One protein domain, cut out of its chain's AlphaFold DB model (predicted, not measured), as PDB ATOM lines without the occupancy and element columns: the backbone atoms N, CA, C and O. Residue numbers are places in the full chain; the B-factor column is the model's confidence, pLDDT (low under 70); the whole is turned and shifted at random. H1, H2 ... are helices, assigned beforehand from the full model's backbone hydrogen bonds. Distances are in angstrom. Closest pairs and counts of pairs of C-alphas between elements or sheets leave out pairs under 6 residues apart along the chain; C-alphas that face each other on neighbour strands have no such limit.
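This is residues 17 to 33 and 51 to 166 of the 322 residues of the protein "Hypothetical protein" of Noctiluca scintillans (UniProt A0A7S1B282). What is the shape? Two pairs of long antiparallel helices, the hairpin H2 and H3 and the pair H1 and H4, make an up-and-down bundle, each helix running against the one before, with H3 and H4 spreading as a V from their tight link. H5 crosses the wide end with small H6 near it, and residues 51 to 56 of H2 stick out at the other end. What is it made of? The printed part has 133 residues with six named helices, H1 to H6 in order, and no named strand: all helix. It is only just compact, close to loose, with a radius of gyration of the C-alphas of 16.5 A, and spans 54 by 36 by 20 A.

What does the longest helix touch? H2, residues 51 to 80, touches H3, residues 93 to 112, opposite ways at a shallow tilt of 6 degrees; the closest C-alphas, of Val 71 and Ser 102, are 6.0 A apart. Which others touch? H1, residues 17 to 33, touches H4, residues 115 to 138, opposite ways at a shallow tilt of 28 degrees, the closest C-alphas being Leu 28 and Thr 121, 5.9 A. H5, residues 140 to 150, touches H4 only at the corner, at residues 135 to 137 alone; the closest C-alphas, of Arg 136 and Asp 143, are 4.4 A apart. What of the backbones? In H1 to H5 every O i to N i+4 pair is within hydrogen-bond range; H6, residues 156 to 159, is too short for one.

Where does H2 begin? C-alpha 51 is at (52.623, 20.379, 230.260), and H2 is 43.3 A long. How long are the others? H4 is 34.8 A, H3 28.2 A and H1 23.7 A; H6 ends at C-alpha 159, (67.909, 68.433, 232.583).

Is anything missing? Residues 34 to 50 are not printed, and C-alphas 33 and 51 are 17.7 A apart. Where is confidence low? Residues 17 to 33, 51 to 55 and 82 to 90 have pLDDT under 70; the H2 to H3 link is long.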
ATOM      1  N   VAL A  17      56.059  59.233 227.335       50.31
ATOM      2  CA  VAL A  17      56.110  58.247 228.418       50.31
ATOM      3  C   VAL A  17      55.245  57.023 228.143       50.31
ATOM      4  O   VAL A  17      55.720  55.906 228.332       50.31
ATOM      5  N   LEU A  18      54.019  57.208 227.651       54.38
ATOM      6  CA  LEU A  18      53.182  56.107 227.182       54.38
ATOM      7  C   LEU A  18      53.840  55.420 225.984       54.38
ATOM      8  O   LEU A  18      53.919  54.202 225.966       54.38
ATOM      9  N   PHE A  19      54.401  56.179 225.039       54.91
ATOM     10  CA  PHE A  19      55.131  55.612 223.904       54.91
ATOM     11  C   PHE A  19      56.369  54.821 224.347       54.91
ATOM     12  O   PHE A  19      56.555  53.694 223.912       54.91
ATOM     13  N   SER A  20      57.174  55.348 225.271       55.59
ATOM     14  CA  SER A  20      58.376  54.672 225.778       55.59
ATOM     15  C   SER A  20      58.022  53.416 226.573       55.59
ATOM     16  O   SER A  20      58.637  52.372 226.383       55.59
ATOM     17  N   ALA A  21      57.001  53.492 227.430       59.28
ATOM     18  CA  ALA A  21      56.517  52.348 228.195       59.28
ATOM     19  C   ALA A  21      55.890  51.280 227.288       59.28
ATOM     20  O   ALA A  21      56.133  50.097 227.500       59.28
ATOM     21  N   VAL A  22      55.140  51.682 226.257       53.94
ATOM     22  CA  VAL A  22      54.525  50.777 225.275       53.94
ATOM     23  C   VAL A  22      55.573  50.164 224.356       53.94
ATOM     24  O   VAL A  22      55.505  48.970 224.111       53.94
ATOM     25  N   VAL A  23      56.566  50.919 223.888       56.53
ATOM     26  CA  VAL A  23      57.651  50.396 223.042       56.53
ATOM     27  C   VAL A  23      58.525  49.432 223.834       56.53
ATOM     28  O   VAL A  23      58.823  48.351 223.342       56.53
ATOM     29  N   VAL A  24      58.883  49.764 225.076       63.69
ATOM     30  CA  VAL A  24      59.630  48.841 225.939       63.69
ATOM     31  C   VAL A  24      58.780  47.607 226.244       63.69
ATOM     32  O   VAL A  24      59.235  46.499 226.002       63.69
ATOM     33  N   ALA A  25      57.525  47.754 226.667       63.38
ATOM     34  CA  ALA A  25      56.651  46.608 226.920       63.38
ATOM     35  C   ALA A  25      56.417  45.744 225.666       63.38
ATOM     36  O   ALA A  25      56.436  44.521 225.765       63.38
ATOM     37  N   ALA A  26      56.251  46.351 224.488       56.69
ATOM     38  CA  ALA A  26      56.021  45.653 223.224       56.69
ATOM     39  C   ALA A  26      57.277  44.942 222.716       56.69
ATOM     40  O   ALA A  26      57.179  43.804 222.265       56.69
ATOM     41  N   LEU A  27      58.455  45.564 222.827       59.47
ATOM     42  CA  LEU A  27      59.722  44.918 222.483       59.47
ATOM     43  C   LEU A  27      59.999  43.741 223.416       59.47
ATOM     44  O   LEU A  27      60.389  42.683 222.938       59.47
ATOM     45  N   LEU A  28      59.726  43.899 224.714       63.84
ATOM     46  CA  LEU A  28      59.895  42.837 225.704       63.84
ATOM     47  C   LEU A  28      58.908  41.680 225.499       63.84
ATOM     48  O   LEU A  28      59.293  40.508 225.560       63.84
ATOM     49  N   PHE A  29      57.653  41.999 225.187       65.62
ATOM     50  CA  PHE A  29      56.629  41.016 224.846       65.62
ATOM     51  C   PHE A  29      56.975  40.264 223.553       65.62
ATOM     52  O   PHE A  29      56.974  39.035 223.545       65.62
ATOM     53  N   ALA A  30      57.370  40.973 222.491       60.00
ATOM     54  CA  ALA A  30      57.760  40.373 221.216       60.00
ATOM     55  C   ALA A  30      59.008  39.485 221.345       60.00
ATOM     56  O   ALA A  30      59.039  38.392 220.785       60.00
ATOM     57  N   SER A  31      60.006  39.898 222.135       59.69
ATOM     58  CA  SER A  31      61.177  39.060 222.413       59.69
ATOM     59  C   SER A  31      60.835  37.805 223.214       59.69
ATOM     60  O   SER A  31      61.423  36.752 222.982       59.69
ATOM     61  N   THR A  32      59.859  37.892 224.122       64.38
ATOM     62  CA  THR A  32      59.384  36.727 224.878       64.38
ATOM     63  C   THR A  32      58.653  35.760 223.948       64.38
ATOM     64  O   THR A  32      58.964  34.574 223.947       64.38
ATOM     65  N   LEU A  33      57.755  36.260 223.090       65.38
ATOM     66  CA  LEU A  33      57.042  35.439 222.108       65.38
ATOM     67  C   LEU A  33      57.984  34.761 221.105       65.38
ATOM     68  O   LEU A  33      57.835  33.572 220.858       65.38
ATOM     69  N   THR A  51      53.387  19.760 229.162       61.75
ATOM     70  CA  THR A  51      52.623  20.379 230.260       61.75
ATOM     71  C   THR A  51      53.524  21.108 231.259       61.75
ATOM     72  O   THR A  51      53.216  22.223 231.677       61.75
ATOM     73  N   VAL A  52      54.677  20.522 231.603       66.75
ATOM     74  CA  VAL A  52      55.639  21.134 232.538       66.75
ATOM     75  C   VAL A  52      56.273  22.392 231.936       66.75
ATOM     76  O   VAL A  52      56.416  23.403 232.627       66.75
ATOM     77  N   LYS A  53      56.606  22.368 230.638       67.88
ATOM     78  CA  LYS A  53      57.148  23.536 229.926       67.88
ATOM     79  C   LYS A  53      56.123  24.663 229.827       67.88
ATOM     80  O   LYS A  53      56.445  25.789 230.196       67.88
ATOM     81  N   ALA A  54      54.892  24.359 229.415       65.38
ATOM     82  CA  ALA A  54      53.815  25.345 229.328       65.38
ATOM     83  C   ALA A  54      53.549  26.029 230.682       65.38
ATOM     84  O   ALA A  54      53.422  27.252 230.741       65.38
ATOM     85  N   TYR A  55      53.554  25.264 231.779       69.31
ATOM     86  CA  TYR A  55      53.421  25.819 233.126       69.31
ATOM     87  C   TYR A  55      54.592  26.740 233.501       69.31
ATOM     88  O   TYR A  55      54.360  27.868 233.940       69.31
ATOM     89  N   LYS A  56      55.848  26.310 233.281       71.69
ATOM     90  CA  LYS A  56      57.043  27.129 233.578       71.69
ATOM     91  C   LYS A  56      57.000  28.460 232.818       71.69
ATOM     92  O   LYS A  56      57.192  29.510 233.425       71.69
ATOM     93  N   TYR A  57      56.673  28.433 231.526       73.00
ATOM     94  CA  TYR A  57      56.571  29.646 230.708       73.00
ATOM     95  C   TYR A  57      55.394  30.545 231.093       73.00
ATOM     96  O   TYR A  57      55.539  31.771 231.092       73.00
ATOM     97  N   GLY A  58      54.253  29.959 231.464       72.81
ATOM     98  CA  GLY A  58      53.105  30.703 231.982       72.81
ATOM     99  C   GLY A  58      53.463  31.482 233.247       72.81
ATOM    100  O   GLY A  58      53.223  32.688 233.314       72.81
ATOM    101  N   VAL A  59      54.123  30.827 234.208       75.81
ATOM    102  CA  VAL A  59      54.599  31.476 235.441       75.81
ATOM    103  C   VAL A  59      55.600  32.588 235.123       75.81
ATOM    104  O   VAL A  59      55.404  33.713 235.577       75.81
ATOM    105  N   THR A  60      56.616  32.328 234.290       78.31
ATOM    106  CA  THR A  60      57.605  33.349 233.900       78.31
ATOM    107  C   THR A  60      56.949  34.568 233.247       78.31
ATOM    108  O   THR A  60      57.285  35.697 233.596       78.31
ATOM    109  N   THR A  61      55.981  34.362 232.349       76.50
ATOM    110  CA  THR A  61      55.277  35.453 231.655       76.50
ATOM    111  C   THR A  61      54.440  36.288 232.623       76.50
ATOM    112  O   THR A  61      54.501  37.517 232.597       76.50
ATOM    113  N   VAL A  62      53.688  35.639 233.517       76.62
ATOM    114  CA  VAL A  62      52.880  36.339 234.527       76.62
ATOM    115  C   VAL A  62      53.772  37.128 235.484       76.62
ATOM    116  O   VAL A  62      53.500  38.302 235.739       76.62
ATOM    117  N   SER A  63      54.857  36.526 235.976       79.56
ATOM    118  CA  SER A  63      55.815  37.207 236.850       79.56
ATOM    119  C   SER A  63      56.491  38.387 236.149       79.56
ATOM    120  O   SER A  63      56.604  39.456 236.744       79.56
ATOM    121  N   PHE A  64      56.874  38.232 234.879       81.31
ATOM    122  CA  PHE A  64      57.421  39.312 234.059       81.31
ATOM    123  C   PHE A  64      56.445  40.495 233.963       81.31
ATOM    124  O   PHE A  64      56.791  41.620 234.332       81.31
ATOM    125  N   CYS A  65      55.198  40.238 233.554       79.00
ATOM    126  CA  CYS A  65      54.164  41.268 233.446       79.00
ATOM    127  C   CYS A  65      53.893  41.957 234.791       79.00
ATOM    128  O   CYS A  65      53.784  43.184 234.841       79.00
ATOM    129  N   ALA A  66      53.826  41.190 235.882       79.38
ATOM    130  CA  ALA A  66      53.613  41.722 237.225       79.38
ATOM    131  C   ALA A  66      54.765  42.637 237.674       79.38
ATOM    132  O   ALA A  66      54.514  43.720 238.205       79.38
ATOM    133  N   ILE A  67      56.020  42.249 237.420       81.25
ATOM    134  CA  ILE A  67      57.194  43.064 237.757       81.25
ATOM    135  C   ILE A  67      57.223  44.343 236.913       81.25
ATOM    136  O   ILE A  67      57.424  45.427 237.462       81.25
ATOM    137  N   CYS A  68      56.958  44.267 235.606       79.62
ATOM    138  CA  CYS A  68      56.867  45.456 234.754       79.62
ATOM    139  C   CYS A  68      55.763  46.413 235.223       79.62
ATOM    140  O   CYS A  68      56.000  47.618 235.337       79.62
ATOM    141  N   ALA A  69      54.581  45.887 235.554       79.12
ATOM    142  CA  ALA A  69      53.492  46.681 236.110       79.12
ATOM    143  C   ALA A  69      53.889  47.331 237.446       79.12
ATOM    144  O   ALA A  69      53.580  48.504 237.667       79.12
ATOM    145  N   ALA A  70      54.621  46.616 238.307       81.31
ATOM    146  CA  ALA A  70      55.133  47.147 239.567       81.31
ATOM    147  C   ALA A  70      56.160  48.272 239.354       81.31
ATOM    148  O   ALA A  70      56.066  49.301 240.020       81.31
ATOM    149  N   VAL A  71      57.082  48.134 238.394       81.56
ATOM    150  CA  VAL A  71      58.049  49.191 238.036       81.56
ATOM    151  C   VAL A  71      57.331  50.440 237.536       81.56
ATOM    152  O   VAL A  71      57.608  51.538 238.016       81.56
ATOM    153  N   ILE A  72      56.384  50.290 236.606       82.12
ATOM    154  CA  ILE A  72      55.622  51.419 236.053       82.12
ATOM    155  C   ILE A  72      54.805  52.100 237.159       82.12
ATOM    156  O   ILE A  72      54.820  53.327 237.283       82.12
ATOM    157  N   SER A  73      54.141  51.310 238.006       80.62
ATOM    158  CA  SER A  73      53.352  51.812 239.136       80.62
ATOM    159  C   SER A  73      54.224  52.549 240.152       80.62
ATOM    160  O   SER A  73      53.852  53.630 240.606       80.62
ATOM    161  N   LEU A  74      55.408  52.011 240.464       85.62
ATOM    162  CA  LEU A  74      56.387  52.654 241.335       85.62
ATOM    163  C   LEU A  74      56.852  53.987 240.743       85.62
ATOM    164  O   LEU A  74      56.814  54.999 241.439       85.62
ATOM    165  N   GLN A  75      57.254  54.017 239.471       82.81
ATOM    166  CA  GLN A  75      57.696  55.248 238.808       82.81
ATOM    167  C   GLN A  75      56.601  56.316 238.839       82.81
ATOM    168  O   GLN A  75      56.861  57.468 239.187       82.81
ATOM    169  N   TYR A  76      55.359  55.927 238.552       83.06
ATOM    170  CA  TYR A  76      54.217  56.829 238.604       83.06
ATOM    171  C   TYR A  76      53.940  57.354 240.021       83.06
ATOM    172  O   TYR A  76      53.741  58.558 240.211       83.06
ATOM    173  N   ALA A  77      53.968  56.474 241.026       85.31
ATOM    174  CA  ALA A  77      53.755  56.838 242.424       85.31
ATOM    175  C   ALA A  77      54.852  57.784 242.937       85.31
ATOM    176  O   ALA A  77      54.552  58.813 243.549       85.31
ATOM    177  N   VAL A  78      56.117  57.485 242.632       84.31
ATOM    178  CA  VAL A  78      57.268  58.323 242.990       84.31
ATOM    179  C   VAL A  78      57.149  59.697 242.337       84.31
ATOM    180  O   VAL A  78      57.298  60.702 243.023       84.31
ATOM    181  N   VAL A  79      56.849  59.785 241.038       80.19
ATOM    182  CA  VAL A  79      56.706  61.080 240.347       80.19
ATOM    183  C   VAL A  79      55.584  61.929 240.962       80.19
ATOM    184  O   VAL A  79      55.734  63.143 241.110       80.19
ATOM    185  N   ARG A  80      54.468  61.311 241.373       81.06
ATOM    186  CA  ARG A  80      53.328  62.032 241.966       81.06
ATOM    187  C   ARG A  80      53.514  62.420 243.428       81.06
ATOM    188  O   ARG A  80      52.859  63.351 243.900       81.06
ATOM    189  N   THR A  81      54.402  61.749 244.150       80.62
ATOM    190  CA  THR A  81      54.673  62.039 245.560       80.62
ATOM    191  C   THR A  81      55.610  63.239 245.699       80.62
ATOM    192  O   THR A  81      56.776  63.120 246.052       80.62
ATOM    193  N   LYS A  82      55.059  64.449 245.523       66.06
ATOM    194  CA  LYS A  82      55.764  65.737 245.732       66.06
ATOM    195  C   LYS A  82      56.272  65.967 247.171       66.06
ATOM    196  O   LYS A  82      56.851  67.009 247.457       66.06
ATOM    197  N   ARG A  83      55.994  65.039 248.095       60.97
ATOM    198  CA  ARG A  83      56.142  65.192 249.552       60.97
ATOM    199  C   ARG A  83      57.292  64.389 250.163       60.97
ATOM    200  O   ARG A  83      57.489  64.480 251.370       60.97
ATOM    201  N   LEU A  84      58.044  63.625 249.365       61.69
ATOM    202  CA  LEU A  84      59.306  63.024 249.811       61.69
ATOM    203  C   LEU A  84      60.372  64.126 249.827       61.69
ATOM    204  O   LEU A  84      61.149  64.286 248.889       61.69
ATOM    205  N   SER A  85      60.311  64.959 250.865       55.09
ATOM    206  CA  SER A  85      61.209  66.087 251.073       55.09
ATOM    207  C   SER A  85      62.657  65.626 251.221       55.09
ATOM    208  O   SER A  85      62.948  64.509 251.652       55.09
ATOM    209  N   ASN A  86      63.582  66.521 250.873       62.62
ATOM    210  CA  ASN A  86      64.994  66.284 251.113       62.62
ATOM    211  C   ASN A  86      65.238  66.223 252.627       62.62
ATOM    212  O   ASN A  86      65.025  67.224 253.315       62.62
ATOM    213  N   LEU A  87      65.726  65.094 253.149       55.66
ATOM    214  CA  LEU A  87      66.227  65.019 254.526       55.66
ATOM    215  C   LEU A  87      67.355  66.055 254.676       55.66
ATOM    216  O   LEU A  87      68.408  65.950 254.042       55.66
ATOM    217  N   GLY A  88      67.078  67.123 255.429       57.03
ATOM    218  CA  GLY A  88      68.004  68.236 255.663       57.03
ATOM    219  C   GLY A  88      68.450  69.002 254.409       57.03
ATOM    220  O   GLY A  88      69.530  69.583 254.425       57.03
ATOM    221  N   GLY A  89      67.692  68.964 253.305       61.44
ATOM    222  CA  GLY A  89      68.066  69.641 252.050       61.44
ATOM    223  C   GLY A  89      69.204  68.978 251.257       61.44
ATOM    224  O   GLY A  89      69.480  69.406 250.141       61.44
ATOM    225  N   LYS A  90      69.837  67.930 251.801       63.91
ATOM    226  CA  LYS A  90      71.050  67.303 251.242       63.91
ATOM    227  C   LYS A  90      70.803  65.946 250.582       63.91
ATOM    228  O   LYS A  90      71.602  65.529 249.753       63.91
ATOM    229  N   VAL A  91      69.716  65.256 250.938       72.75
ATOM    230  CA  VAL A  91      69.425  63.899 250.450       72.75
ATOM    231  C   VAL A  91      68.159  63.895 249.603       72.75
ATOM    232  O   VAL A  91      67.078  64.160 250.116       72.75
ATOM    233  N   HIS A  92      68.276  63.546 248.321       82.88
ATOM    234  CA  HIS A  92      67.146  63.431 247.394       82.88
ATOM    235  C   HIS A  92      66.384  62.109 247.583       82.88
ATOM    236  O   HIS A  92      66.525  61.177 246.790       82.88
ATOM    237  N   VAL A  93      65.561  62.034 248.633       85.62
ATOM    238  CA  VAL A  93      64.837  60.811 249.038       85.62
ATOM    239  C   VAL A  93      63.978  60.246 247.906       85.62
ATOM    240  O   VAL A  93      64.008  59.046 247.659       85.62
ATOM    241  N   GLN A  94      63.259  61.097 247.168       87.19
ATOM    242  CA  GLN A  94      62.429  60.667 246.036       87.19
ATOM    243  C   GLN A  94      63.242  59.879 244.993       87.19
ATOM    244  O   GLN A  94      62.827  58.806 244.555       87.19
ATOM    245  N   ARG A  95      64.432  60.382 244.646       86.00
ATOM    246  CA  ARG A  95      65.346  59.728 243.705       86.00
ATOM    247  C   ARG A  95      65.899  58.425 244.279       86.00
ATOM    248  O   ARG A  95      65.991  57.447 243.553       86.00
ATOM    249  N   GLN A  96      66.208  58.376 245.573       89.88
ATOM    250  CA  GLN A  96      66.670  57.142 246.219       89.88
ATOM    251  C   GLN A  96      65.588  56.058 246.236       89.88
ATOM    252  O   GLN A  96      65.880  54.914 245.908       89.88
ATOM    253  N   VAL A  97      64.336  56.407 246.550       90.62
ATOM    254  CA  VAL A  97      63.209  55.460 246.507       90.62
ATOM    255  C   VAL A  97      63.006  54.931 245.088       90.62
ATOM    256  O   VAL A  97      62.853  53.725 244.898       90.62
ATOM    257  N   GLN A  98      63.056  55.812 244.084       89.75
ATOM    258  CA  GLN A  98      62.994  55.417 242.678       89.75
ATOM    259  C   GLN A  98      64.119  54.446 242.308       89.75
ATOM    260  O   GLN A  98      63.867  53.431 241.661       89.75
ATOM    261  N   HIS A  99      65.345  54.780 242.705       92.00
ATOM    262  CA  HIS A  99      66.565  54.050 242.385       92.00
ATOM    263  C   HIS A  99      66.571  52.661 243.019       92.00
ATOM    264  O   HIS A  99      66.662  51.663 242.306       92.00
ATOM    265  N   VAL A 100      66.368  52.589 244.337       95.12
ATOM    266  CA  VAL A 100      66.307  51.328 245.086       95.12
ATOM    267  C   VAL A 100      65.144  50.475 244.588       95.12
ATOM    268  O   VAL A 100      65.332  49.304 244.271       95.12
ATOM    269  N   GLY A 101      63.942  51.047 244.474       92.50
ATOM    270  CA  GLY A 101      62.761  50.278 244.092       92.50
ATOM    271  C   GLY A 101      62.823  49.757 242.652       92.50
ATOM    272  O   GLY A 101      62.487  48.598 242.411       92.50
ATOM    273  N   SER A 102      63.318  50.561 241.703       90.19
ATOM    274  CA  SER A 102      63.527  50.095 240.322       90.19
ATOM    275  C   SER A 102      64.636  49.043 240.254       90.19
ATOM    276  O   SER A 102      64.487  48.052 239.545       90.19
ATOM    277  N   GLY A 103      65.719  49.216 241.019       93.75
ATOM    278  CA  GLY A 103      66.810  48.245 241.096       93.75
ATOM    279  C   GLY A 103      66.372  46.896 241.660       93.75
ATOM    280  O   GLY A 103      66.643  45.867 241.046       93.75
ATOM    281  N   VAL A 104      65.614  46.884 242.762       95.25
ATOM    282  CA  VAL A 104      65.047  45.654 243.347       95.25
ATOM    283  C   VAL A 104      64.144  44.938 242.345       95.25
ATOM    284  O   VAL A 104      64.249  43.723 242.187       95.25
ATOM    285  N   ALA A 105      63.294  45.675 241.630       88.31
ATOM    286  CA  ALA A 105      62.426  45.088 240.617       88.31
ATOM    287  C   ALA A 105      63.214  44.493 239.436       88.31
ATOM    288  O   ALA A 105      62.892  43.397 238.983       88.31
ATOM    289  N   LEU A 106      64.274  45.161 238.968       90.81
ATOM    290  CA  LEU A 106      65.142  44.635 237.909       90.81
ATOM    291  C   LEU A 106      65.956  43.416 238.367       90.81
ATOM    292  O   LEU A 106      66.128  42.479 237.591       90.81
ATOM    293  N   ILE A 107      66.412  43.383 239.622       94.12
ATOM    294  CA  ILE A 107      67.058  42.198 240.206       94.12
ATOM    295  C   ILE A 107      66.056  41.041 240.277       94.12
ATOM    296  O   ILE A 107      66.378  39.931 239.860       94.12
ATOM    297  N   ALA A 108      64.828  41.286 240.744       90.94
ATOM    298  CA  ALA A 108      63.780  40.267 240.752       90.94
ATOM    299  C   ALA A 108      63.509  39.736 239.334       90.94
ATOM    300  O   ALA A 108      63.417  38.526 239.136       90.94
ATOM    301  N   LEU A 109      63.468  40.627 238.338       86.31
ATOM    302  CA  LEU A 109      63.316  40.252 236.935       86.31
ATOM    303  C   LEU A 109      64.464  39.358 236.452       86.31
ATOM    304  O   LEU A 109      64.210  38.342 235.812       86.31
ATOM    305  N   PHE A 110      65.706  39.704 236.802       90.56
ATOM    306  CA  PHE A 110      66.901  38.937 236.445       90.56
ATOM    307  C   PHE A 110      66.867  37.495 236.978       90.56
ATOM    308  O   PHE A 110      67.349  36.594 236.296       90.56
ATOM    309  N   TRP A 111      66.282  37.278 238.161       89.75
ATOM    310  CA  TRP A 111      66.160  35.955 238.788       89.75
ATOM    311  C   TRP A 111      64.923  35.159 238.349       89.75
ATOM    312  O   TRP A 111      64.914  33.934 238.464       89.75
ATOM    313  N   VAL A 112      63.878  35.833 237.864       86.06
ATOM    314  CA  VAL A 112      62.650  35.201 237.354       86.06
ATOM    315  C   VAL A 112      62.795  34.781 235.891       86.06
ATOM    316  O   VAL A 112      62.253  33.749 235.482       86.06
ATOM    317  N   LEU A 113      63.481  35.592 235.087       82.62
ATOM    318  CA  LEU A 113      63.674  35.331 233.668       82.62
ATOM    319  C   LEU A 113      64.841  34.358 233.431       82.62
ATOM    320  O   LEU A 113      65.869  34.440 234.105       82.62
ATOM    321  N   PRO A 114      64.740  33.489 232.409       83.94
ATOM    322  CA  PRO A 114      65.897  32.811 231.845       83.94
ATOM    323  C   PRO A 114      67.005  33.812 231.517       83.94
ATOM    324  O   PRO A 114      66.743  34.886 230.978       83.94
ATOM    325  N   TYR A 115      68.253  33.444 231.790       84.06
ATOM    326  CA  TYR A 115      69.399  34.348 231.679       84.06
ATOM    327  C   TYR A 115      69.513  35.042 230.306       84.06
ATOM    328  O   TYR A 115      69.755  36.248 230.237       84.06
ATOM    329  N   GLN A 116      69.255  34.320 229.211       84.31
ATOM    330  CA  GLN A 116      69.248  34.879 227.854       84.31
ATOM    331  C   GLN A 116      68.140  35.928 227.673       84.31
ATOM    332  O   GLN A 116      68.375  36.973 227.066       84.31
ATOM    333  N   LEU A 117      66.953  35.678 228.236       82.38
ATOM    334  CA  LEU A 117      65.837  36.626 228.216       82.38
ATOM    335  C   LEU A 117      66.123  37.852 229.079       82.38
ATOM    336  O   LEU A 117      65.764  38.955 228.674       82.38
ATOM    337  N   SER A 118      66.814  37.698 230.210       86.00
ATOM    338  CA  SER A 118      67.269  38.823 231.034       86.00
ATOM    339  C   SER A 118      68.216  39.744 230.260       86.00
ATOM    340  O   SER A 118      68.024  40.962 230.262       86.00
ATOM    341  N   ILE A 119      69.201  39.175 229.552       88.44
ATOM    342  CA  ILE A 119      70.139  39.935 228.708       88.44
ATOM    343  C   ILE A 119      69.387  40.643 227.581       88.44
ATOM    344  O   ILE A 119      69.550  41.851 227.409       88.44
ATOM    345  N   LEU A 120      68.543  39.913 226.844       84.25
ATOM    346  CA  LEU A 120      67.768  40.467 225.735       84.25
ATOM    347  C   LEU A 120      66.875  41.618 226.213       84.25
ATOM    348  O   LEU A 120      66.927  42.711 225.657       84.25
ATOM    349  N   THR A 121      66.158  41.410 227.316       81.06
ATOM    350  CA  THR A 121      65.306  42.414 227.962       81.06
ATOM    351  C   THR A 121      66.084  43.672 228.332       81.06
ATOM    352  O   THR A 121      65.700  44.777 227.942       81.06
ATOM    353  N   CYS A 122      67.207  43.520 229.039       86.25
ATOM    354  CA  CYS A 122      68.038  44.657 229.435       86.25
ATOM    355  C   CYS A 122      68.630  45.376 228.215       86.25
ATOM    356  O   CYS A 122      68.685  46.604 228.207       86.25
ATOM    357  N   SER A 123      69.023  44.637 227.171       87.88
ATOM    358  CA  SER A 123      69.571  45.213 225.939       87.88
ATOM    359  C   SER A 123      68.529  46.041 225.176       87.88
ATOM    360  O   SER A 123      68.791  47.200 224.854       87.88
ATOM    361  N   CYS A 124      67.315  45.510 224.987       83.50
ATOM    362  CA  CYS A 124      66.203  46.218 224.354       83.50
ATOM    363  C   CYS A 124      65.833  47.478 225.138       83.50
ATOM    364  O   CYS A 124      65.636  48.542 224.551       83.50
ATOM    365  N   ALA A 125      65.782  47.385 226.468       83.44
ATOM    366  CA  ALA A 125      65.478  48.524 227.319       83.44
ATOM    367  C   ALA A 125      66.599  49.590 227.285       83.44
ATOM    368  O   ALA A 125      66.287  50.778 227.209       83.44
ATOM    369  N   CYS A 126      67.882  49.199 227.253       87.75
ATOM    370  CA  CYS A 126      69.011  50.127 227.068       87.75
ATOM    371  C   CYS A 126      68.905  50.883 225.741       87.75
ATOM    372  O   CYS A 126      69.008  52.110 225.714       87.75
ATOM    373  N   VAL A 127      68.671  50.152 224.648       86.25
ATOM    374  CA  VAL A 127      68.513  50.719 223.303       86.25
ATOM    375  C   VAL A 127      67.298  51.648 223.249       86.25
ATOM    376  O   VAL A 127      67.396  52.759 222.733       86.25
ATOM    377  N   GLY A 128      66.173  51.251 223.848       83.88
ATOM    378  CA  GLY A 128      64.982  52.093 223.959       83.88
ATOM    379  C   GLY A 128      65.256  53.403 224.704       83.88
ATOM    380  O   GLY A 128      64.932  54.475 224.198       83.88
ATOM    381  N   PHE A 129      65.914  53.343 225.867       87.38
ATOM    382  CA  PHE A 129      66.293  54.540 226.631       87.38
ATOM    383  C   PHE A 129      67.260  55.445 225.861       87.38
ATOM    384  O   PHE A 129      67.138  56.670 225.932       87.38
ATOM    385  N   TRP A 130      68.187  54.857 225.102       89.00
ATOM    386  CA  TRP A 130      69.066  55.610 224.215       89.00
ATOM    387  C   TRP A 130      68.269  56.365 223.147       89.00
ATOM    388  O   TRP A 130      68.447  57.571 222.992       89.00
ATOM    389  N   PHE A 131      67.324  55.710 222.467       87.81
ATOM    390  CA  PHE A 131      66.474  56.384 221.481       87.81
ATOM    391  C   PHE A 131      65.611  57.490 222.089       87.81
ATOM    392  O   PHE A 131      65.481  58.551 221.482       87.81
ATOM    393  N   VAL A 132      65.073  57.295 223.297       86.12
ATOM    394  CA  VAL A 132      64.356  58.358 224.020       86.12
ATOM    395  C   VAL A 132      65.278  59.549 224.286       86.12
ATOM    396  O   VAL A 132      64.873  60.692 224.082       86.12
ATOM    397  N   HIS A 133      66.527  59.310 224.693       90.19
ATOM    398  CA  HIS A 133      67.510  60.379 224.875       90.19
ATOM    399  C   HIS A 133      67.803  61.130 223.566       90.19
ATOM    400  O   HIS A 133      67.750  62.360 223.556       90.19
ATOM    401  N   GLN A 134      68.012  60.416 222.456       90.50
ATOM    402  CA  GLN A 134      68.209  61.043 221.144       90.50
ATOM    403  C   GLN A 134      66.979  61.854 220.708       90.50
ATOM    404  O   GLN A 134      67.117  62.974 220.222       90.50
ATOM    405  N   ALA A 135      65.770  61.338 220.941       88.88
ATOM    406  CA  ALA A 135      64.529  62.040 220.625       88.88
ATOM    407  C   ALA A 135      64.374  63.346 221.425       88.88
ATOM    408  O   ALA A 135      63.918  64.344 220.866       88.88
ATOM    409  N   ARG A 136      64.802  63.370 222.699       90.50
ATOM    410  CA  ARG A 136      64.868  64.608 223.499       90.50
ATOM    411  C   ARG A 136      65.831  65.625 222.889       90.50
ATOM    412  O   ARG A 136      65.498  66.799 222.813       90.50
ATOM    413  N   ALA A 137      66.999  65.177 222.431       89.62
ATOM    414  CA  ALA A 137      67.983  66.061 221.807       89.62
ATOM    415  C   ALA A 137      67.501  66.630 220.458       89.62
ATOM    416  O   ALA A 137      67.900  67.728 220.076       89.62
ATOM    417  N   TRP A 138      66.649  65.899 219.733       91.00
ATOM    418  CA  TRP A 138      66.151  66.309 218.416       91.00
ATOM    419  C   TRP A 138      64.872  67.147 218.453       91.00
ATOM    420  O   TRP A 138      64.656  67.948 217.546       91.00
ATOM    421  N   SER A 139      64.013  66.975 219.461       89.19
ATOM    422  CA  SER A 139      62.715  67.654 219.534       89.19
ATOM    423  C   SER A 139      62.526  68.383 220.868       89.19
ATOM    424  O   SER A 139      62.355  67.729 221.902       89.19
ATOM    425  N   PRO A 140      62.451  69.732 220.859       90.38
ATOM    426  CA  PRO A 140      62.162  70.520 222.059       90.38
ATOM    427  C   PRO A 140      60.833  70.146 222.720       90.38
ATOM    428  O   PRO A 140      60.698  70.236 223.936       90.38
ATOM    429  N   GLU A 141      59.848  69.701 221.935       90.06
ATOM    430  CA  GLU A 141      58.556  69.267 222.467       90.06
ATOM    431  C   GLU A 141      58.679  67.940 223.227       90.06
ATOM    432  O   GLU A 141      58.118  67.795 224.313       90.06
ATOM    433  N   VAL A 142      59.471  66.998 222.707       88.00
ATOM    434  CA  VAL A 142      59.761  65.729 223.396       88.00
ATOM    435  C   VAL A 142      60.509  65.989 224.700       88.00
ATOM    436  O   VAL A 142      60.161  65.404 225.727       88.00
ATOM    437  N   ASP A 143      61.501  66.884 224.694       90.50
ATOM    438  CA  ASP A 143      62.227  67.242 225.913       90.50
ATOM    439  C   ASP A 143      61.330  67.959 226.932       90.50
ATOM    440  O   ASP A 143      61.321  67.583 228.103       90.50
ATOM    441  N   ARG A 144      60.479  68.897 226.494       90.94
ATOM    442  CA  ARG A 144      59.499  69.576 227.360       90.94
ATOM    443  C   ARG A 144      58.560  68.582 228.042       90.94
ATOM    444  O   ARG A 144      58.352  68.674 229.252       90.94
ATOM    445  N   GLN A 145      58.021  67.618 227.294       89.25
ATOM    446  CA  GLN A 145      57.162  66.563 227.844       89.25
ATOM    447  C   GLN A 145      57.928  65.646 228.803       89.25
ATOM    448  O   GLN A 145      57.426  65.305 229.877       89.25
ATOM    449  N   PHE A 146      59.162  65.276 228.450       88.75
ATOM    450  CA  PHE A 146      60.016  64.462 229.306       88.75
ATOM    451  C   PHE A 146      60.323  65.170 230.632       88.75
ATOM    452  O   PHE A 146      60.184  64.567 231.695       88.75
ATOM    453  N   LEU A 147      60.695  66.450 230.593       90.38
ATOM    454  CA  LEU A 147      60.981  67.260 231.778       90.38
ATOM    455  C   LEU A 147      59.732  67.504 232.627       90.38
ATOM    456  O   LEU A 147      59.826  67.464 233.855       90.38
ATOM    457  N   ALA A 148      58.566  67.694 232.005       88.25
ATOM    458  CA  ALA A 148      57.304  67.838 232.727       88.25
ATOM    459  C   ALA A 148      56.983  66.601 233.583       88.25
ATOM    460  O   ALA A 148      56.470  66.742 234.692       88.25
ATOM    461  N   GLN A 149      57.326  65.402 233.098       84.62
ATOM    462  CA  GLN A 149      57.070  64.157 233.821       84.62
ATOM    463  C   GLN A 149      58.218  63.748 234.755       84.62
ATOM    464  O   GLN A 149      57.984  63.376 235.903       84.62
ATOM    465  N   PHE A 150      59.459  63.779 234.272       86.25
ATOM    466  CA  PHE A 150      60.617  63.187 234.949       86.25
ATOM    467  C   PHE A 150      61.612  64.216 235.483       86.25
ATOM    468  O   PHE A 150      62.549  63.838 236.184       86.25
ATOM    469  N   GLY A 151      61.427  65.511 235.214       87.06
ATOM    470  CA  GLY A 151      62.380  66.557 235.598       87.06
ATOM    471  C   GLY A 151      62.647  66.641 237.105       87.06
ATOM    472  O   GLY A 151      63.730  67.068 237.509       87.06
ATOM    473  N   ALA A 152      61.709  66.182 237.941       84.12
ATOM    474  CA  ALA A 152      61.889  66.078 239.392       84.12
ATOM    475  C   ALA A 152      62.905  64.996 239.814       84.12
ATOM    476  O   ALA A 152      63.490  65.102 240.887       84.12
ATOM    477  N   LEU A 153      63.125  63.975 238.979       84.25
ATOM    478  CA  LEU A 153      64.051  62.866 239.242       84.25
ATOM    479  C   LEU A 153      65.455  63.112 238.674       84.25
ATOM    480  O   LEU A 153      66.413  62.474 239.108       84.25
ATOM    481  N   LEU A 154      65.570  64.020 237.700       87.25
ATOM    482  CA  LEU A 154      66.825  64.335 237.022       87.25
ATOM    483  C   LEU A 154      67.730  65.225 237.875       87.25
ATOM    484  O   LEU A 154      67.269  66.181 238.509       87.25
ATOM    485  N   ARG A 155      69.040  64.966 237.807       85.94
ATOM    486  CA  ARG A 155      70.074  65.908 238.264       85.94
ATOM    487  C   ARG A 155      70.057  67.154 237.371       85.94
ATOM    488  O   ARG A 155      69.714  67.076 236.194       85.94
ATOM    489  N   GLU A 156      70.524  68.289 237.889       84.75
ATOM    490  CA  GLU A 156      70.545  69.553 237.134       84.75
ATOM    491  C   GLU A 156      71.298  69.430 235.793       84.75
ATOM    492  O   GLU A 156      70.810  69.865 234.755       84.75
ATOM    493  N   ALA A 157      72.428  68.714 235.778       83.94
ATOM    494  CA  ALA A 157      73.195  68.463 234.556       83.94
ATOM    495  C   ALA A 157      72.453  67.593 233.513       83.94
ATOM    496  O   ALA A 157      72.734  67.699 232.321       83.94
ATOM    497  N   GLU A 158      71.507  66.748 233.934       88.38
ATOM    498  CA  GLU A 158      70.731  65.842 233.064       88.38
ATOM    499  C   GLU A 158      69.495  66.531 232.459       88.38
ATOM    500  O   GLU A 158      68.949  66.084 231.440       88.38
ATOM    501  N   ARG A 159      69.048  67.639 233.068       89.12
ATOM    502  CA  ARG A 159      67.909  68.433 232.583       89.12
ATOM    503  C   ARG A 159      68.196  69.124 231.257       89.12
ATOM    504  O   ARG A 159      67.281  69.304 230.472       89.12
ATOM    505  N   THR A 160      69.461  69.438 230.986       86.38
ATOM    506  CA  THR A 160      69.897  70.100 229.744       86.38
ATOM    507  C   THR A 160      69.760  69.229 228.492       86.38
ATOM    508  O   THR A 160      69.940  69.725 227.385       86.38
ATOM    509  N   GLY A 161      69.528  67.921 228.649       80.31
ATOM    510  CA  GLY A 161      69.469  66.977 227.531       80.31
ATOM    511  C   GLY A 161      70.829  66.647 226.903       80.31
ATOM    512  O   GLY A 161      70.887  65.773 226.049       80.31
ATOM    513  N   GLN A 162      71.931  67.266 227.344       83.56
ATOM    514  CA  GLN A 162      73.282  66.990 226.823       83.56
ATOM    515  C   GLN A 162      73.880  65.676 227.337       83.56
ATOM    516  O   GLN A 162      74.831  65.147 226.763       83.56
ATOM    517  N   ARG A 163      73.364  65.168 228.458       86.81
ATOM    518  CA  ARG A 163      73.800  63.910 229.067       86.81
ATOM    519  C   ARG A 163      72.610  62.964 229.211       86.81
ATOM    520  O   ARG A 163      71.530  63.424 229.595       86.81
ATOM    521  N   PRO A 164      72.795  61.657 228.952       89.88
ATOM    522  CA  PRO A 164      71.785  60.666 229.275       89.88
ATOM    523  C   PRO A 164      71.426  60.729 230.768       89.88
ATOM    524  O   PRO A 164      72.321  60.945 231.590       89.88
ATOM    525  N   PRO A 165      70.150  60.525 231.142       90.56
ATOM    526  CA  PRO A 165      69.756  60.404 232.544       90.56
ATOM    527  C   PRO A 165      70.524  59.287 233.259       90.56
ATOM    528  O   PRO A 165      70.773  58.244 232.652       90.56
ATOM    529  N   GLY A 166      70.786  59.418 234.563       90.75
ATOM    530  CA  GLY A 166      71.413  58.354 235.363       90.75
ATOM    531  C   GLY A 166      70.723  56.984 235.247       90.75
ATOM    532  O   GLY A 166      71.384  55.951 235.326       90.75
TER     533      GLY A 166